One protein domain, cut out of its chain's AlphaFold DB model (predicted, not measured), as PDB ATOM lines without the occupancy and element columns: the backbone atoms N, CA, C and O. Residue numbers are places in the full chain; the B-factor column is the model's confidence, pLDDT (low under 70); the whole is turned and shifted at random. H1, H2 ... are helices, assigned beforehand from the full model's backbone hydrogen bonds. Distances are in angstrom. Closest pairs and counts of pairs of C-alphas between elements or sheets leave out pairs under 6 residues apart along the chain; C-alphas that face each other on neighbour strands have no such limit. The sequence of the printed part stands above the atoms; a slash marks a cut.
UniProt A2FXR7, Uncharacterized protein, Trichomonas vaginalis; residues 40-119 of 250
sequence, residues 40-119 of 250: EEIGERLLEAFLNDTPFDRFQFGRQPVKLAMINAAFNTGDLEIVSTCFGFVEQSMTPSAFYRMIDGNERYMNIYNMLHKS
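Overview. This is residues 40 to 119 of the 250 residues of an uncharacterized protein of Trichomonas vaginalis (UniProt A2FXR7). A helical hairpin, H3 and H4, makes the middle of this small domain; H1 crosses H3 at one end of the longest axis, and H5 and H6 meet in a corner at the other end, with H6 turned about perpendicular to H4. The very short H2 sits near H1 and H3, on the way from the one to the other. The printed part has 80 residues, with six named helices in the order H1 to H6 and no named strand, and its class is all helix. It is compact, with a radius of gyration of the C-alphas of 11.7 A, and its rounded outline spans 31 by 25 by 20 A.

Arrangement. H3, residues 64 to 77, and H4, residues 80 to 92, form a hairpin: they touch at a shallow tilt of 15 degrees and run opposite ways, and their closest C-alphas, those of Ala 74 and Val 83, are 5.1 A apart. H1, residues 40 to 51, touches H3 at a steep tilt of 66 degrees, the same way, with the C-alphas of Gly 43 and Met 70 closest at 3.8 A. H2, residues 58 to 61, is close to H3 but not clearly touching; their closest C-alphas, those of Phe 61 and Lys 67, are 6.1 A apart. H6, residues 107 to 117, and H4 only just touch, with 3 pairs of C-alphas within 8 A, about perpendicular at 88 degrees; H4 touches H6 with residues 84 to 87 alone, and the closest C-alphas, those of Ser 84 and Leu 116, are 6.4 A apart. H5, residues 96 to 104, and H6 touch only at the corner by their link, and only just, with 3 pairs within 8 A; the closest C-alphas are those of Ile 103 and Tyr 109, 5.7 A apart. H1 is apart from H5 and H6. In H1, H3, H4, H5 and H6 every O i to N i+4 pair is within hydrogen-bond range; H2 is too short for such a pair, and its one O i to N i+3 pair is not within range.

Along the chain. H3 is the longest helix by residues, 14, and measures 20.5 A from C-alpha 64 at (202.043, 246.593, 230.420) to C-alpha 77. H4 measures 18.1 A, H1 16.6 A, H6 15.3 A, H5 11.9 A and H2 4.9 A. H1 begins at C-alpha 40, (208.223, 248.335, 220.582), and H6 ends at C-alpha 117, (210.761, 227.887, 234.984).

Size, cuts and confidence. The C-alphas of Glu 41 and Ser 119 are the two farthest apart, at 32.5 A. The printed part has no cut and no long link. The mean pLDDT of the printed part is 82.2; residues 55, 58 and 117 to 119 are under 70.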
ATOM      1  N   GLU A  40     207.183 249.242 221.082       92.06
ATOM      2  CA  GLU A  40     208.223 248.335 220.582       92.06
ATOM      3  C   GLU A  40     209.636 248.913 220.739       92.06
ATOM      4  O   GLU A  40     210.486 248.293 221.378       92.06
ATOM      5  N   GLU A  41     209.877 250.124 220.227       90.19
ATOM      6  CA  GLU A  41     211.178 250.808 220.330       90.19
ATOM      7  C   GLU A  41     211.556 251.104 221.787       90.19
ATOM      8  O   GLU A  41     212.728 251.050 222.169       90.19
ATOM      9  N   ILE A  42     210.560 251.413 222.623       87.19
ATOM     10  CA  ILE A  42     210.756 251.578 224.065       87.19
ATOM     11  C   ILE A  42     211.170 250.235 224.684       87.19
ATOM     12  O   ILE A  42     212.120 250.197 225.463       87.19
ATOM     13  N   GLY A  43     210.501 249.136 224.328       89.38
ATOM     14  CA  GLY A  43     210.831 247.791 224.801       89.38
ATOM     15  C   GLY A  43     212.253 247.347 224.444       89.38
ATOM     16  O   GLY A  43     212.951 246.803 225.300       89.38
ATOM     17  N   GLU A  44     212.708 247.627 223.221       91.69
ATOM     18  CA  GLU A  44     214.077 247.336 222.771       91.69
ATOM     19  C   GLU A  44     215.125 248.119 223.568       91.69
ATOM     20  O   GLU A  44     216.080 247.533 224.077       91.69
ATOM     21  N   ARG A  45     214.912 249.427 223.758       88.75
ATOM     22  CA  ARG A  45     215.813 250.268 224.566       88.75
ATOM     23  C   ARG A  45     215.849 249.847 226.031       88.75
ATOM     24  O   ARG A  45     216.898 249.918 226.662       88.75
ATOM     25  N   LEU A  46     214.718 249.409 226.582       86.81
ATOM     26  CA  LEU A  46     214.664 248.880 227.944       86.81
ATOM     27  C   LEU A  46     215.445 247.574 228.078       86.81
ATOM     28  O   LEU A  46     216.134 247.389 229.078       86.81
ATOM     29  N   LEU A  47     215.371 246.688 227.081       90.56
ATOM     30  CA  LEU A  47     216.190 245.481 227.053       90.56
ATOM     31  C   LEU A  47     217.681 245.822 226.951       90.56
ATOM     32  O   LEU A  47     218.482 245.254 227.685       90.56
ATOM     33  N   GLU A  48     218.055 246.756 226.080       87.88
ATOM     34  CA  GLU A  48     219.441 247.210 225.946       87.88
ATOM     35  C   GLU A  48     219.970 247.794 227.262       87.88
ATOM     36  O   GLU A  48     221.072 247.450 227.693       87.88
ATOM     37  N   ALA A  49     219.178 248.629 227.938       82.88
ATOM     38  CA  ALA A  49     219.550 249.181 229.235       82.88
ATOM     39  C   ALA A  49     219.690 248.093 230.307       82.88
ATOM     40  O   ALA A  49     220.653 248.084 231.071       82.88
ATOM     41  N   PHE A  50     218.764 247.131 230.317       85.06
ATOM     42  CA  PHE A  50     218.800 245.978 231.209       85.06
ATOM     43  C   PHE A  50     220.063 245.122 231.017       85.06
ATOM     44  O   PHE A  50     220.699 244.744 231.997       85.06
ATOM     45  N   LEU A  51     220.455 244.843 229.771       83.62
ATOM     46  CA  LEU A  51     221.638 244.034 229.456       83.62
ATOM     47  C   LEU A  51     222.958 244.744 229.783       83.62
ATOM     48  O   LEU A  51     223.937 244.083 230.124       83.62
ATOM     49  N   ASN A  52     222.984 246.073 229.684       82.06
ATOM     50  CA  ASN A  52     224.171 246.888 229.942       82.06
ATOM     51  C   ASN A  52     224.250 247.427 231.382       82.06
ATOM     52  O   ASN A  52     225.144 248.219 231.675       82.06
ATOM     53  N   ASP A  53     223.324 247.026 232.262       76.44
ATOM     54  CA  ASP A  53     223.198 247.523 233.643       76.44
ATOM     55  C   ASP A  53     223.135 249.064 233.728       76.44
ATOM     56  O   ASP A  53     223.737 249.700 234.596       76.44
ATOM     57  N   THR A  54     222.418 249.697 232.791       75.69
ATOM     58  CA  THR A  54     222.238 251.153 232.771       75.69
ATOM     59  C   THR A  54     220.877 251.568 233.345       75.69
ATOM     60  O   THR A  54     219.891 250.829 233.255       75.69
ATOM     61  N   PRO A  55     220.778 252.761 233.966       68.94
ATOM     62  CA  PRO A  55     219.504 253.269 234.464       68.94
ATOM     63  C   PRO A  55     218.476 253.409 233.338       68.94
ATOM     64  O   PRO A  55     218.787 253.957 232.288       68.94
ATOM     65  N   PHE A  56     217.232 252.997 233.581       73.50
ATOM     66  CA  PHE A  56     216.139 253.120 232.616       73.50
ATOM     67  C   PHE A  56     214.888 253.768 233.229       73.50
ATOM     68  O   PHE A  56     214.716 253.813 234.453       73.50
ATOM     69  N   ASP A  57     213.982 254.258 232.375       72.50
ATOM     70  CA  ASP A  57     212.739 254.911 232.796       72.50
ATOM     71  C   ASP A  57     211.735 253.908 233.395       72.50
ATOM     72  O   ASP A  57     211.036 253.159 232.702       72.50
ATOM     73  N   ARG A  58     211.633 253.931 234.726       69.94
ATOM     74  CA  ARG A  58     210.736 253.067 235.506       69.94
ATOM     75  C   ARG A  58     209.255 253.347 235.248       69.94
ATOM     76  O   ARG A  58     208.440 252.440 235.409       69.94
ATOM     77  N   PHE A  59     208.890 254.572 234.864       74.88
ATOM     78  CA  PHE A  59     207.500 254.923 234.577       74.88
ATOM     79  C   PHE A  59     207.055 254.330 233.243       74.88
ATOM     80  O   PHE A  59     205.961 253.769 233.162       74.88
ATOM     81  N   GLN A  60     207.922 254.374 232.228       77.75
ATOM     82  CA  GLN A  60     207.665 253.701 230.953       77.75
ATOM     83  C   GLN A  60     207.616 252.187 231.128       77.75
ATOM     84  O   GLN A  60     206.668 251.551 230.669       77.75
ATOM     85  N   PHE A  61     208.561 251.618 231.881       81.69
ATOM     86  CA  PHE A  61     208.544 250.191 232.198       81.69
ATOM     87  C   PHE A  61     207.275 249.763 232.950       81.69
ATOM     88  O   PHE A  61     206.820 248.637 232.791       81.69
ATOM     89  N   GLY A  62     206.649 250.644 233.735       77.69
ATOM     90  CA  GLY A  62     205.385 250.355 234.416       77.69
ATOM     91  C   GLY A  62     204.224 250.000 233.475       77.69
ATOM     92  O   GLY A  62     203.280 249.329 233.898       77.69
ATOM     93  N   ARG A  63     204.288 250.398 232.197       81.06
ATOM     94  CA  ARG A  63     203.233 250.157 231.204       81.06
ATOM     95  C   ARG A  63     203.271 248.708 230.714       81.06
ATOM     96  O   ARG A  63     204.266 248.248 230.165       81.06
ATOM     97  N   GLN A  64     202.151 247.996 230.845       85.12
ATOM     98  CA  GLN A  64     202.043 246.593 230.420       85.12
ATOM     99  C   GLN A  64     202.417 246.349 228.937       85.12
ATOM    100  O   GLN A  64     203.151 245.393 228.690       85.12
ATOM    101  N   PRO A  65     202.010 247.194 227.962       88.62
ATOM    102  CA  PRO A  65     202.440 247.037 226.566       88.62
ATOM    103  C   PRO A  65     203.960 247.106 226.386       88.62
ATOM    104  O   PRO A  65     204.535 246.312 225.653       88.62
ATOM    105  N   VAL A  66     204.626 247.990 227.130       88.19
ATOM    106  CA  VAL A  66     206.083 248.163 227.088       88.19
ATOM    107  C   VAL A  66     206.808 246.950 227.688       88.19
ATOM    108  O   VAL A  66     207.824 246.510 227.157       88.19
ATOM    109  N   LYS A  67     206.266 246.339 228.751       89.19
ATOM    110  CA  LYS A  67     206.805 245.081 229.307       89.19
ATOM    111  C   LYS A  67     206.709 243.926 228.307       89.19
ATOM    112  O   LYS A  67     207.643 243.139 228.186       89.19
ATOM    113  N   LEU A  68     205.600 243.841 227.568       90.88
ATOM    114  CA  LEU A  68     205.432 242.872 226.482       90.88
ATOM    115  C   LEU A  68     206.397 243.140 225.322       90.88
ATOM    116  O   LEU A  68     207.005 242.205 224.809       90.88
ATOM    117  N   ALA A  69     206.574 244.404 224.943       92.12
ATOM    118  CA  ALA A  69     207.549 244.811 223.938       92.12
ATOM    119  C   ALA A  69     208.987 244.442 224.343       92.12
ATOM    120  O   ALA A  69     209.729 243.905 223.527       92.12
ATOM    121  N   MET A  70     209.358 244.630 225.612       92.50
ATOM    122  CA  MET A  70     210.658 244.203 226.144       92.50
ATOM    123  C   MET A  70     210.835 242.676 226.071       92.50
ATOM    124  O   MET A  70     211.880 242.196 225.634       92.50
ATOM    125  N   ILE A  71     209.802 241.898 226.421       92.94
ATOM    126  CA  ILE A  71     209.813 240.433 226.262       92.94
ATOM    127  C   ILE A  71     209.969 240.053 224.782       92.94
ATOM    128  O   ILE A  71     210.765 239.176 224.455       92.94
ATOM    129  N   ASN A  72     209.261 240.724 223.871       92.75
ATOM    130  CA  ASN A  72     209.408 240.519 222.428       92.75
ATOM    131  C   ASN A  72     210.826 240.792 221.938       92.75
ATOM    132  O   ASN A  72     211.388 239.968 221.218       92.75
ATOM    133  N   ALA A  73     211.414 241.911 222.358       93.00
ATOM    134  CA  ALA A  73     212.798 242.237 222.053       93.00
ATOM    135  C   ALA A  73     213.737 241.125 222.545       93.00
ATOM    136  O   ALA A  73     214.610 240.684 221.798       93.00
ATOM    137  N   ALA A  74     213.497 240.581 223.747       91.62
ATOM    138  CA  ALA A  74     214.281 239.470 224.281       91.62
ATOM    139  C   ALA A  74     214.145 238.217 223.405       91.62
ATOM    140  O   ALA A  74     215.147 237.590 223.068       91.62
ATOM    141  N   PHE A  75     212.936 237.886 222.945       89.44
ATOM    142  CA  PHE A  75     212.720 236.786 222.000       89.44
ATOM    143  C   PHE A  75     213.433 236.983 220.660       89.44
ATOM    144  O   PHE A  75     213.885 235.999 220.069       89.44
ATOM    145  N   ASN A  76     213.546 238.224 220.185       89.19
ATOM    146  CA  ASN A  76     214.222 238.548 218.930       89.19
ATOM    147  C   ASN A  76     215.745 238.354 219.007       89.19
ATOM    148  O   ASN A  76     216.374 238.143 217.972       89.19
ATOM    149  N   THR A  77     216.335 238.343 220.209       84.38
ATOM    150  CA  THR A  77     217.764 238.022 220.387       84.38
ATOM    151  C   THR A  77     218.094 236.562 220.053       84.38
ATOM    152  O   THR A  77     219.223 236.251 219.679       84.38
ATOM    153  N   GLY A  78     217.115 235.655 220.177       79.75
ATOM    154  CA  GLY A  78     217.322 234.211 220.039       79.75
ATOM    155  C   GLY A  78     218.084 233.560 221.203       79.75
ATOM    156  O   GLY A  78     218.403 232.371 221.116       79.75
ATOM    157  N   ASP A  79     218.356 234.305 222.277       80.06
ATOM    158  CA  ASP A  79     219.079 233.845 223.461       80.06
ATOM    159  C   ASP A  79     218.111 233.537 224.617       80.06
ATOM    160  O   ASP A  79     217.382 234.404 225.106       80.06
ATOM    161  N   LEU A  80     218.092 232.277 225.063       80.25
ATOM    162  CA  LEU A  80     217.199 231.829 226.133       80.25
ATOM    163  C   LEU A  80     217.604 232.347 227.514       80.25
ATOM    164  O   LEU A  80     216.730 232.468 228.370       80.25
ATOM    165  N   GLU A  81     218.878 232.662 227.745       77.06
ATOM    166  CA  GLU A  81     219.312 233.251 229.011       77.06
ATOM    167  C   GLU A  81     218.773 234.675 229.127       77.06
ATOM    168  O   GLU A  81     218.191 235.036 230.153       77.06
ATOM    169  N   ILE A  82     218.845 235.447 228.038       82.75
ATOM    170  CA  ILE A  82     218.251 236.787 227.962       82.75
ATOM    171  C   ILE A  82     216.732 236.707 228.143       82.75
ATOM    172  O   ILE A  82     216.169 237.446 228.949       82.75
ATOM    173  N   VAL A  83     216.061 235.773 227.460       86.44
ATOM    174  CA  VAL A  83     214.609 235.564 227.601       86.44
ATOM    175  C   VAL A  83     214.230 235.165 229.030       86.44
ATOM    176  O   VAL A  83     213.300 235.739 229.595       86.44
ATOM    177  N   SER A  84     214.946 234.220 229.646       84.19
ATOM    178  CA  SER A  84     214.684 233.773 231.021       84.19
ATOM    179  C   SER A  84     214.868 234.906 232.022       84.19
ATOM    180  O   SER A  84     214.027 235.109 232.897       84.19
ATOM    181  N   THR A  85     215.955 235.663 231.880       82.81
ATOM    182  CA  THR A  85     216.272 236.768 232.784       82.81
ATOM    183  C   THR A  85     215.268 237.909 232.610       82.81
ATOM    184  O   THR A  85     214.790 238.460 233.599       82.81
ATOM    185  N   CYS A  86     214.855 238.199 231.372       89.38
ATOM    186  CA  CYS A  86     213.806 239.173 231.082       89.38
ATOM    187  C   CYS A  86     212.455 238.755 231.684       89.38
ATOM    188  O   CYS A  86     211.768 239.588 232.276       89.38
ATOM    189  N   PHE A  87     212.073 237.475 231.586       90.62
ATOM    190  CA  PHE A  87     210.865 236.974 232.244       90.62
ATOM    191  C   PHE A  87     210.932 237.154 233.759       90.62
ATOM    192  O   PHE A  87     209.994 237.709 234.326       90.62
ATOM    193  N   GLY A  88     212.037 236.761 234.397       86.19
ATOM    194  CA  GLY A  88     212.218 236.925 235.841       86.19
ATOM    195  C   GLY A  88     212.167 238.392 236.278       86.19
ATOM    196  O   GLY A  88     211.508 238.724 237.262       86.19
ATOM    197  N   PHE A  89     212.794 239.288 235.514       85.69
ATOM    198  CA  PHE A  89     212.767 240.726 235.776       85.69
ATOM    199  C   PHE A  89     211.348 241.305 235.697       85.69
ATOM    200  O   PHE A  89     210.899 242.043 236.580       85.69
ATOM    201  N   VAL A  90     210.603 240.935 234.654       89.25
ATOM    202  CA  VAL A  90     209.224 241.383 234.469       89.25
ATOM    203  C   VAL A  90     208.299 240.778 235.527       89.25
ATOM    204  O   VAL A  90     207.484 241.513 236.085       89.25
ATOM    205  N   GLU A  91     208.446 239.495 235.855       88.81
ATOM    206  CA  GLU A  91     207.671 238.808 236.893       88.81
ATOM    207  C   GLU A  91     207.842 239.483 238.260       88.81
ATOM    208  O   GLU A  91     206.852 239.804 238.913       88.81
ATOM    209  N   GLN A  92     209.079 239.803 238.653       82.75
ATOM    210  CA  GLN A  92     209.382 240.488 239.918       82.75
ATOM    211  C   GLN A  92     208.800 241.907 240.003       82.75
ATOM    212  O   GLN A  92     208.627 242.450 241.094       82.75
ATOM    213  N   SER A  93     208.480 242.521 238.863       81.56
ATOM    214  CA  SER A  93     207.962 243.889 238.791       81.56
ATOM    215  C   SER A  93     206.437 244.005 238.907       81.56
ATOM    216  O   SER A  93     205.891 245.105 238.765       81.56
ATOM    217  N   MET A  94     205.716 242.893 239.076       83.12
ATOM    218  CA  MET A  94     204.255 242.878 239.148       83.12
ATOM    219  C   MET A  94     203.726 241.727 240.008       83.12
ATOM    220  O   MET A  94     204.472 240.892 240.502       83.12
ATOM    221  N   THR A  95     202.408 241.684 240.223       79.38
ATOM    222  CA  THR A  95     201.796 240.547 240.924       79.38
ATOM    223  C   THR A  95     201.813 239.300 240.031       79.38
ATOM    224  O   THR A  95     201.597 239.439 238.822       79.38
ATOM    225  N   PRO A  96     201.963 238.085 240.594       76.44
ATOM    226  CA  PRO A  96     201.946 236.851 239.807       76.44
ATOM    227  C   PRO A  96     200.714 236.750 238.901       76.44
ATOM    228  O   PRO A  96     200.828 236.481 237.711       76.44
ATOM    229  N   SER A  97     199.525 237.078 239.414       75.06
ATOM    230  CA  SER A  97     198.280 237.037 238.634       75.06
ATOM    231  C   SER A  97     198.237 238.038 237.474       75.06
ATOM    232  O   SER A  97     197.521 237.807 236.503       75.06
ATOM    233  N   ALA A  98     198.923 239.179 237.575       77.12
ATOM    234  CA  ALA A  98     199.046 240.125 236.464       77.12
ATOM    235  C   ALA A  98     200.056 239.622 235.426       77.12
ATOM    236  O   ALA A  98     199.783 239.708 234.231       77.12
ATOM    237  N   PHE A  99     201.163 239.033 235.887       84.81
ATOM    238  CA  PHE A  99     202.179 238.437 235.026       84.81
ATOM    239  C   PHE A  99     201.609 237.293 234.192       84.81
ATOM    240  O   PHE A  99     201.654 237.363 232.967       84.81
ATOM    241  N   TYR A 100     200.985 236.300 234.834       83.06
ATOM    242  CA  TYR A 100     200.381 235.173 234.127       83.06
ATOM    243  C   TYR A 100     199.347 235.644 233.109       83.06
ATOM    244  O   TYR A 100     199.442 235.260 231.956       83.06
ATOM    245  N   ARG A 101     198.434 236.556 233.475       83.50
ATOM    246  CA  ARG A 101     197.452 237.113 232.523       83.50
ATOM    247  C   ARG A 101     198.095 237.826 231.334       83.50
ATOM    248  O   ARG A 101     197.533 237.813 230.246       83.50
ATOM    249  N   MET A 102     199.238 238.473 231.540       85.50
ATOM    250  CA  MET A 102     199.954 239.177 230.482       85.50
ATOM    251  C   MET A 102     200.596 238.205 229.485       85.50
ATOM    252  O   MET A 102     200.539 238.465 228.286       85.50
ATOM    253  N   ILE A 103     201.187 237.103 229.956       86.00
ATOM    254  CA  ILE A 103     201.826 236.117 229.071       86.00
ATOM    255  C   ILE A 103     200.845 235.074 228.513       86.00
ATOM    256  O   ILE A 103     201.091 234.557 227.429       86.00
ATOM    257  N   ASP A 104     199.717 234.823 229.188       80.06
ATOM    258  CA  ASP A 104     198.659 233.881 228.775       80.06
ATOM    259  C   ASP A 104     198.012 234.264 227.435       80.06
ATOM    260  O   ASP A 104     197.613 233.404 226.659       80.06
ATOM    261  N   GLY A 105     198.012 235.557 227.096       71.38
ATOM    262  CA  GLY A 105     197.563 236.043 225.790       71.38
ATOM    263  C   GLY A 105     198.447 235.630 224.604       71.38
ATOM    264  O   GLY A 105     198.102 235.941 223.466       71.38
ATOM    265  N   ASN A 106     199.585 234.963 224.835       78.94
ATOM    266  CA  ASN A 106     200.492 234.502 223.789       78.94
ATOM    267  C   ASN A 106     201.048 233.103 224.107       78.94
ATOM    268  O   ASN A 106     201.943 232.939 224.943       78.94
ATOM    269  N   GLU A 107     200.576 232.094 223.369       77.38
ATOM    270  CA  GLU A 107     200.986 230.692 223.538       77.38
ATOM    271  C   GLU A 107     202.509 230.502 223.486       77.38
ATOM    272  O   GLU A 107     203.065 229.688 224.226       77.38
ATOM    273  N   ARG A 108     203.218 231.284 222.658       79.94
ATOM    274  CA  ARG A 108     204.683 231.217 222.555       79.94
ATOM    275  C   ARG A 108     205.350 231.603 223.873       79.94
ATOM    276  O   ARG A 108     206.295 230.932 224.286       79.94
ATOM    277  N   TYR A 109     204.869 232.654 224.537       84.44
ATOM    278  CA  TYR A 109     205.426 233.079 225.821       84.44
ATOM    279  C   TYR A 109     205.134 232.059 226.902       84.44
ATOM    280  O   TYR A 109     206.057 231.671 227.609       84.44
ATOM    281  N   MET A 110     203.892 231.582 226.992       81.06
ATOM    282  CA  MET A 110     203.522 230.578 227.985       81.06
ATOM    283  C   MET A 110     204.347 229.307 227.844       81.06
ATOM    284  O   MET A 110     204.840 228.786 228.843       81.06
ATOM    285  N   ASN A 111     204.548 228.817 226.621       79.38
ATOM    286  CA  ASN A 111     205.330 227.608 226.384       79.38
ATOM    287  C   ASN A 111     206.789 227.775 226.826       79.38
ATOM    288  O   ASN A 111     207.319 226.910 227.523       79.38
ATOM    289  N   ILE A 112     207.419 228.900 226.481       80.88
ATOM    290  CA  ILE A 112     208.829 229.155 226.793       80.88
ATOM    291  C   ILE A 112     209.027 229.518 228.267       80.88
ATOM    292  O   ILE A 112     209.932 228.988 228.902       80.88
ATOM    293  N   TYR A 113     208.159 230.346 228.847       82.44
ATOM    294  CA  TYR A 113     208.186 230.655 230.277       82.44
ATOM    295  C   TYR A 113     208.086 229.371 231.105       82.44
ATOM    296  O   TYR A 113     208.929 229.114 231.966       82.44
ATOM    297  N   ASN A 114     207.123 228.510 230.765       74.94
ATOM    298  CA  ASN A 114     206.978 227.196 231.373       74.94
ATOM    299  C   ASN A 114     208.217 226.320 231.157       74.94
ATOM    300  O   ASN A 114     208.672 225.688 232.102       74.94
ATOM    301  N   MET A 115     208.763 226.258 229.942       72.69
ATOM    302  CA  MET A 115     209.976 225.487 229.645       72.69
ATOM    303  C   MET A 115     211.144 225.894 230.555       72.69
ATOM    304  O   MET A 115     211.822 225.026 231.096       72.69
ATOM    305  N   LEU A 116     211.340 227.199 230.756       72.06
ATOM    306  CA  LEU A 116     212.464 227.756 231.509       72.06
ATOM    307  C   LEU A 116     212.277 227.661 233.036       72.06
ATOM    308  O   LEU A 116     213.245 227.436 233.756       72.06
ATOM    309  N   HIS A 117     211.042 227.771 233.541       65.81
ATOM    310  CA  HIS A 117     210.761 227.887 234.984       65.81
ATOM    311  C   HIS A 117     210.171 226.610 235.623       65.81
ATOM    312  O   HIS A 117     209.978 226.547 236.841       65.81
ATOM    313  N   LYS A 118     209.926 225.540 234.849       58.31
ATOM    314  CA  LYS A 118     209.388 224.250 235.345       58.31
ATOM    315  C   LYS A 118     210.361 223.413 236.192       58.31
ATOM    316  O   LYS A 118     209.970 222.340 236.650       58.31
ATOM    317  N   SER A 119     211.588 223.868 236.458       44.75
ATOM    318  CA  SER A 119     212.534 223.128 237.308       44.75
ATOM    319  C   SER A 119     212.266 223.246 238.819       44.75
ATOM    320  O   SER A 119     212.806 222.432 239.562       44.75
TER     321      SER A 119